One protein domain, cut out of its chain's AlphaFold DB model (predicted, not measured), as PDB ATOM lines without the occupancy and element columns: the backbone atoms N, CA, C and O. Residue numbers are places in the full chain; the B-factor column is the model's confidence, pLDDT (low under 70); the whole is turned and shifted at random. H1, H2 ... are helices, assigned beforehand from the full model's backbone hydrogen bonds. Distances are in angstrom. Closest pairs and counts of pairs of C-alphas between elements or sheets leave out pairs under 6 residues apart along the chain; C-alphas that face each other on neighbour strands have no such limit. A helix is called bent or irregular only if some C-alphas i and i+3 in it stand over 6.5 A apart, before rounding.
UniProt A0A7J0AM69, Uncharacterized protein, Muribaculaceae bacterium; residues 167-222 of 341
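What this domain is: This is residues 167 to 222 of the 341 residues of an uncharacterized protein of Muribaculaceae bacterium (UniProt A0A7J0AM69). Two helices, H1 and H2, form a helical hairpin that opens as a narrow V from the tight turn between them, and the short last helix, H3, packs on both. A long loop, residues 199 to 218, runs from the end of H2 past the open end of the V, pairs briefly beside the stretch just before H1, and returns to H3. The printed part has 56 residues with three named helices in the order H1, H2, H3 and no named strand; the class is all helix, though the helices hold 27 of the 56 residues, under half. It is compact, with a radius of gyration of the C-alphas of 10.3 A, and the C-alphas span 30 by 21 by 15 A.

How they stand to each other: Start at His 167 and read on to H1, residues 173 to 181, which touches H2, residues 185 to 198, with residues 188 to 192 of H2 alone. Look there for their closest C-alphas, those of Ile 180 and Gly 188, 5.0 A apart. The two run opposite ways at a shallow tilt of 33 degrees, only just short of steep, and form a helical hairpin. Go on to H3, residues 219 to 222, which touches H1; their closest C-alphas are those of Lys 177 and Leu 222, 4.5 A apart. H3 also touches H2, and here the closest C-alphas are those of Ala 192 and Glu 219, 5.0 A apart. Outside the helices, residues 171 to 172 make a short parallel pairing with residues 211 to 212. In H1 and H2 every O i to N i+4 pair is within hydrogen-bond range; H3 is too short for such a pair, and its one O i to N i+3 pair is within range.

Where its parts are: Find C-alpha 173 at (164.844, 209.485, 225.105); from there H1 runs through 9 residues, 12.3 A, to Ala 181. Next find C-alpha 185 at (165.125, 227.020, 221.062), where H2, the longest helix with 14 residues, begins and runs 20.0 A to Leu 198. H3 has 4 residues and runs 5.4 A from Glu 219 to C-alpha 222 at (162.093, 216.382, 225.009). No helix is bent or irregular.

The domain as a whole: The two C-alphas farthest apart are those of Pro 184 and Asp 202, 30.8 A. From the C-alpha of His 167 to that of Leu 222 is 15.4 A. The printed part has no cut. The link from H1 to H2 is tight, with 3 residues, and the link from H2 to H3 is long, with 20. Mean pLDDT of the printed part is 85.4, and no printed residue is under 70.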
ATOM      1  N   HIS A 167     174.109 212.497 214.928       87.81
ATOM      2  CA  HIS A 167     173.844 211.716 216.144       87.81
ATOM      3  C   HIS A 167     173.702 210.213 215.845       87.81
ATOM      4  O   HIS A 167     173.182 209.806 214.800       87.81
ATOM      5  N   ASN A 168     174.130 209.370 216.790       85.75
ATOM      6  CA  ASN A 168     173.956 207.919 216.699       85.75
ATOM      7  C   ASN A 168     172.485 207.546 216.879       85.75
ATOM      8  O   ASN A 168     171.902 207.857 217.907       85.75
ATOM      9  N   ARG A 169     171.899 206.838 215.913       87.19
ATOM     10  CA  ARG A 169     170.496 206.409 215.934       87.19
ATOM     11  C   ARG A 169     170.389 204.875 215.942       87.19
ATOM     12  O   ARG A 169     171.211 204.231 215.287       87.19
ATOM     13  N   PRO A 170     169.404 204.274 216.637       88.88
ATOM     14  CA  PRO A 170     168.368 204.934 217.431       88.88
ATOM     15  C   PRO A 170     168.868 205.352 218.824       88.88
ATOM     16  O   PRO A 170     169.549 204.580 219.500       88.88
ATOM     17  N   MET A 171     168.502 206.567 219.237       90.25
ATOM     18  CA  MET A 171     168.884 207.212 220.503       90.25
ATOM     19  C   MET A 171     167.964 206.783 221.648       90.25
ATOM     20  O   MET A 171     166.818 206.417 221.423       90.25
ATOM     21  N   THR A 172     168.402 206.874 222.896       91.81
ATOM     22  CA  THR A 172     167.482 206.866 224.048       91.81
ATOM     23  C   THR A 172     166.736 208.201 224.156       91.81
ATOM     24  O   THR A 172     167.197 209.224 223.646       91.81
ATOM     25  N   VAL A 173     165.598 208.235 224.861       89.06
ATOM     26  CA  VAL A 173     164.844 209.485 225.105       89.06
ATOM     27  C   VAL A 173     165.718 210.556 225.784       89.06
ATOM     28  O   VAL A 173     165.611 211.737 225.462       89.06
ATOM     29  N   ALA A 174     166.629 210.151 226.675       88.56
ATOM     30  CA  ALA A 174     167.557 211.061 227.346       88.56
ATOM     31  C   ALA A 174     168.609 211.649 226.390       88.56
ATOM     32  O   ALA A 174     168.855 212.854 226.407       88.56
ATOM     33  N   GLU A 175     169.202 210.824 225.523       90.38
ATOM     34  CA  GLU A 175     170.142 211.293 224.497       90.38
ATOM     35  C   GLU A 175     169.454 212.231 223.499       90.38
ATOM     36  O   GLU A 175     170.027 213.251 223.118       90.38
ATOM     37  N   LEU A 176     168.210 211.925 223.115       91.12
ATOM     38  CA  LEU A 176     167.413 212.771 222.232       91.12
ATOM     39  C   LEU A 176     167.097 214.130 222.875       91.12
ATOM     40  O   LEU A 176     167.231 215.160 222.215       91.12
ATOM     41  N   LYS A 177     166.725 214.149 224.163       91.44
ATOM     42  CA  LYS A 177     166.518 215.391 224.926       91.44
ATOM     43  C   LYS A 177     167.774 216.265 224.917       91.44
ATOM     44  O   LYS A 177     167.679 217.467 224.680       91.44
ATOM     45  N   ASN A 178     168.946 215.667 225.129       90.62
ATOM     46  CA  ASN A 178     170.215 216.396 225.112       90.62
ATOM     47  C   ASN A 178     170.531 216.963 223.720       90.62
ATOM     48  O   ASN A 178     170.857 218.140 223.613       90.62
ATOM     49  N   ALA A 179     170.347 216.176 222.657       90.50
ATOM     50  CA  ALA A 179     170.545 216.649 221.285       90.50
ATOM     51  C   ALA A 179     169.602 217.806 220.918       90.50
ATOM     52  O   ALA A 179     170.012 218.765 220.273       90.50
ATOM     53  N   ILE A 180     168.343 217.756 221.362       90.38
ATOM     54  CA  ILE A 180     167.377 218.846 221.163       90.38
ATOM     55  C   ILE A 180     167.776 220.096 221.958       90.38
ATOM     56  O   ILE A 180     167.608 221.210 221.463       90.38
ATOM     57  N   ALA A 181     168.327 219.932 223.163       88.19
ATOM     58  CA  ALA A 181     168.784 221.041 223.999       88.19
ATOM     59  C   ALA A 181     170.005 221.785 223.420       88.19
ATOM     60  O   ALA A 181     170.192 222.962 223.720       88.19
ATOM     61  N   GLU A 182     170.811 221.130 222.579       88.31
ATOM     62  CA  GLU A 182     171.930 221.753 221.855       88.31
ATOM     63  C   GLU A 182     171.464 222.634 220.677       88.31
ATOM     64  O   GLU A 182     172.219 223.480 220.190       88.31
ATOM     65  N   MET A 183     170.218 222.473 220.220       87.25
ATOM     66  CA  MET A 183     169.654 223.239 219.107       87.25
ATOM     67  C   MET A 183     169.143 224.623 219.552       87.25
ATOM     68  O   MET A 183     168.746 224.816 220.703       87.25
ATOM     69  N   PRO A 184     169.041 225.604 218.632       86.25
ATOM     70  CA  PRO A 184     168.319 226.847 218.896       86.25
ATOM     71  C   PRO A 184     166.889 226.572 219.380       86.25
ATOM     72  O   PRO A 184     166.194 225.757 218.779       86.25
ATOM     73  N   ALA A 185     166.406 227.300 220.394       77.88
ATOM     74  CA  ALA A 185     165.125 227.020 221.062       77.88
ATOM     75  C   ALA A 185     163.944 226.783 220.098       77.88
ATOM     76  O   ALA A 185     163.233 225.792 220.219       77.88
ATOM     77  N   LYS A 186     163.777 227.643 219.080       75.19
ATOM     78  CA  LYS A 186     162.709 227.495 218.073       75.19
ATOM     79  C   LYS A 186     162.840 226.199 217.261       75.19
ATOM     80  O   LYS A 186     161.833 225.574 216.947       75.19
ATOM     81  N   GLN A 187     164.066 225.813 216.915       82.06
ATOM     82  CA  GLN A 187     164.344 224.573 216.195       82.06
ATOM     83  C   GLN A 187     164.137 223.360 217.107       82.06
ATOM     84  O   GLN A 187     163.491 222.409 216.687       82.06
ATOM     85  N   GLY A 188     164.594 223.414 218.360       84.94
ATOM     86  CA  GLY A 188     164.376 222.347 219.337       84.94
ATOM     87  C   GLY A 188     162.889 222.058 219.577       84.94
ATOM     88  O   GLY A 188     162.473 220.904 219.508       84.94
ATOM     89  N   THR A 189     162.063 223.098 219.751       82.94
ATOM     90  CA  THR A 189     160.593 222.972 219.854       82.94
ATOM     91  C   THR A 189     159.962 222.387 218.588       82.94
ATOM     92  O   THR A 189     159.125 221.487 218.664       82.94
ATOM     93  N   ASP A 190     160.386 222.834 217.403       80.38
ATOM     94  CA  ASP A 190     159.901 222.279 216.133       80.38
ATOM     95  C   ASP A 190     160.247 220.784 215.988       80.38
ATOM     96  O   ASP A 190     159.397 219.987 215.597       80.38
ATOM     97  N   ILE A 191     161.457 220.361 216.360       89.06
ATOM     98  CA  ILE A 191     161.849 218.945 216.297       89.06
ATOM     99  C   ILE A 191     161.124 218.106 217.355       89.06
ATOM    100  O   ILE A 191     160.622 217.030 217.026       89.06
ATOM    101  N   ALA A 192     161.000 218.597 218.590       87.62
ATOM    102  CA  ALA A 192     160.290 217.900 219.662       87.62
ATOM    103  C   ALA A 192     158.810 217.659 219.315       87.62
ATOM    104  O   ALA A 192     158.317 216.536 219.446       87.62
ATOM    105  N   SER A 193     158.117 218.682 218.806       80.50
ATOM    106  CA  SER A 193     156.715 218.566 218.380       80.50
ATOM    107  C   SER A 193     156.535 217.592 217.210       80.50
ATOM    108  O   SER A 193     155.579 216.817 217.187       80.50
ATOM    109  N   LYS A 194     157.476 217.561 216.258       87.00
ATOM    110  CA  LYS A 194     157.463 216.609 215.136       87.00
ATOM    111  C   LYS A 194     157.684 215.169 215.576       87.00
ATOM    112  O   LYS A 194     157.024 214.284 215.039       87.00
ATOM    113  N   ILE A 195     158.573 214.921 216.537       90.50
ATOM    114  CA  ILE A 195     158.766 213.579 217.104       90.50
ATOM    115  C   ILE A 195     157.493 213.130 217.827       90.50
ATOM    116  O   ILE A 195     156.998 212.047 217.539       90.50
ATOM    117  N   ALA A 196     156.896 213.995 218.651       86.25
ATOM    118  CA  ALA A 196     155.638 213.702 219.344       86.25
ATOM    119  C   ALA A 196     154.424 213.526 218.404       86.25
ATOM    120  O   ALA A 196     153.425 212.923 218.791       86.25
ATOM    121  N   TYR A 197     154.485 214.079 217.184       83.44
ATOM    122  CA  TYR A 197     153.489 213.856 216.129       83.44
ATOM    123  C   TYR A 197     153.690 212.520 215.403       83.44
ATOM    124  O   TYR A 197     152.712 211.888 215.013       83.44
ATOM    125  N   LEU A 198     154.944 212.123 215.161       86.94
ATOM    126  CA  LEU A 198     155.271 210.865 214.483       86.94
ATOM    127  C   LEU A 198     155.063 209.641 215.379       86.94
ATOM    128  O   LEU A 198     154.966 208.537 214.849       86.94
ATOM    129  N   ASP A 199     155.026 209.839 216.693       85.56
ATOM    130  CA  ASP A 199     154.862 208.785 217.682       85.56
ATOM    131  C   ASP A 199     153.416 208.705 218.192       85.56
ATOM    132  O   ASP A 199     152.863 209.692 218.695       85.56
ATOM    133  N   ASP A 200     152.794 207.533 218.059       78.38
ATOM    134  CA  ASP A 200     151.443 207.271 218.562       78.38
ATOM    135  C   ASP A 200     151.478 206.380 219.816       78.38
ATOM    136  O   ASP A 200     152.528 205.900 220.230       78.38
ATOM    137  N   TRP A 201     150.331 206.182 220.466       70.19
ATOM    138  CA  TRP A 201     150.227 205.383 221.694       70.19
ATOM    139  C   TRP A 201     150.623 203.917 221.507       70.19
ATOM    140  O   TRP A 201     151.295 203.375 222.379       70.19
ATOM    141  N   ASP A 202     150.213 203.312 220.389       70.06
ATOM    142  CA  ASP A 202     150.403 201.882 220.106       70.06
ATOM    143  C   ASP A 202     151.258 201.627 218.846       70.06
ATOM    144  O   ASP A 202     151.547 200.477 218.509       70.06
ATOM    145  N   ASP A 203     151.653 202.684 218.122       78.38
ATOM    146  CA  ASP A 203     152.451 202.596 216.894       78.38
ATOM    147  C   ASP A 203     153.666 203.531 216.952       78.38
ATOM    148  O   ASP A 203     153.569 204.744 216.753       78.38
ATOM    149  N   HIS A 204     154.830 202.921 217.178       84.56
ATOM    150  CA  HIS A 204     156.131 203.591 217.236       84.56
ATOM    151  C   HIS A 204     156.949 203.406 215.943       84.56
ATOM    152  O   HIS A 204     158.115 203.800 215.874       84.56
ATOM    153  N   ASN A 205     156.381 202.804 214.887       86.75
ATOM    154  CA  ASN A 205     157.138 202.390 213.697       86.75
ATOM    155  C   ASN A 205     157.825 203.557 212.974       86.75
ATOM    156  O   ASN A 205     158.883 203.384 212.368       86.75
ATOM    157  N   LEU A 206     157.236 204.756 213.020       86.06
ATOM    158  CA  LEU A 206     157.781 205.938 212.345       86.06
ATOM    159  C   LEU A 206     159.011 206.522 213.051       86.06
ATOM    160  O   LEU A 206     159.791 207.229 212.399       86.06
ATOM    161  N   VAL A 207     159.186 206.225 214.342       90.44
ATOM    162  CA  VAL A 207     160.263 206.759 215.188       90.44
ATOM    163  C   VAL A 207     161.220 205.690 215.718       90.44
ATOM    164  O   VAL A 207     162.272 206.055 216.232       90.44
ATOM    165  N   ALA A 208     160.921 204.399 215.554       87.88
ATOM    166  CA  ALA A 208     161.684 203.286 216.131       87.88
ATOM    167  C   ALA A 208     163.181 203.263 215.757       87.88
ATOM    168  O   ALA A 208     164.020 202.821 216.541       87.88
ATOM    169  N   ASP A 209     163.541 203.746 214.564       90.62
ATOM    170  CA  ASP A 209     164.934 203.872 214.119       90.62
ATOM    171  C   ASP A 209     165.577 205.218 214.493       90.62
ATOM    172  O   ASP A 209     166.771 205.402 214.278       90.62
ATOM    173  N   ILE A 210     164.809 206.154 215.053       90.81
ATOM    174  CA  ILE A 210     165.272 207.462 215.532       90.81
ATOM    175  C   ILE A 210     165.483 207.415 217.045       90.81
ATOM    176  O   ILE A 210     166.542 207.820 217.524       90.81
ATOM    177  N   VAL A 211     164.506 206.896 217.791       90.88
ATOM    178  CA  VAL A 211     164.487 206.871 219.253       90.88
ATOM    179  C   VAL A 211     163.912 205.553 219.771       90.88
ATOM    180  O   VAL A 211     162.892 205.064 219.295       90.88
ATOM    181  N   LYS A 212     164.582 204.968 220.763       88.88
ATOM    182  CA  LYS A 212     164.128 203.787 221.495       88.88
ATOM    183  C   LYS A 212     163.222 204.233 222.637       88.88
ATOM    184  O   LYS A 212     163.700 204.843 223.596       88.88
ATOM    185  N   SER A 213     161.939 203.914 222.535       83.31
ATOM    186  CA  SER A 213     160.961 204.081 223.607       83.31
ATOM    187  C   SER A 213     159.888 203.004 223.483       83.31
ATOM    188  O   SER A 213     159.427 202.732 222.379       83.31
ATOM    189  N   ASP A 214     159.484 202.433 224.617       77.50
ATOM    190  CA  ASP A 214     158.347 201.501 224.719       77.50
ATOM    191  C   ASP A 214     157.043 202.235 225.093       77.50
ATOM    192  O   ASP A 214     156.037 201.623 225.442       77.50
ATOM    193  N   SER A 215     157.085 203.569 225.119       82.75
ATOM    194  CA  SER A 215     155.974 204.428 225.520       82.75
ATOM    195  C   SER A 215     155.926 205.684 224.663       82.75
ATOM    196  O   SER A 215     156.965 206.155 224.195       82.75
ATOM    197  N   ARG A 216     154.725 206.255 224.521       82.56
ATOM    198  CA  ARG A 216     154.521 207.488 223.765       82.56
ATOM    199  C   ARG A 216     155.441 208.610 224.250       82.56
ATOM    200  O   ARG A 216     155.416 208.990 225.424       82.56
ATOM    201  N   ILE A 217     156.181 209.186 223.314       85.56
ATOM    202  CA  ILE A 217     157.077 210.311 223.524       85.56
ATOM    203  C   ILE A 217     156.279 211.601 223.396       85.56
ATOM    204  O   ILE A 217     155.698 211.915 222.356       85.56
ATOM    205  N   TYR A 218     156.272 212.385 224.466       82.12
ATOM    206  CA  TYR A 218     155.624 213.685 224.477       82.12
ATOM    207  C   TYR A 218     156.627 214.812 224.245       82.12
ATOM    208  O   TYR A 218     157.756 214.770 224.723       82.12
ATOM    209  N   GLU A 219     156.172 215.882 223.592       83.19
ATOM    210  CA  GLU A 219     156.984 217.078 223.332       83.19
ATOM    211  C   GLU A 219     157.623 217.638 224.614       83.19
ATOM    212  O   GLU A 219     158.811 217.951 224.638       83.19
ATOM    213  N   TRP A 220     156.864 217.686 225.713       78.06
ATOM    214  CA  TRP A 220     157.344 218.194 227.000       78.06
ATOM    215  C   TRP A 220     158.455 217.339 227.627       78.06
ATOM    216  O   TRP A 220     159.223 217.857 228.429       78.06
ATOM    217  N   GLN A 221     158.579 216.055 227.269       82.44
ATOM    218  CA  GLN A 221     159.675 215.207 227.757       82.44
ATOM    219  C   GLN A 221     161.008 215.571 227.091       82.44
ATOM    220  O   GLN A 221     162.069 215.389 227.691       82.44
ATOM    221  N   LEU A 222     160.943 216.077 225.856       86.44
ATOM    222  CA  LEU A 222     162.093 216.382 225.009       86.44
ATOM    223  C   LEU A 222     162.595 217.820 225.162       86.44
ATOM    224  O   LEU A 222     163.734 218.111 224.804       86.44
TER     225      LEU A 222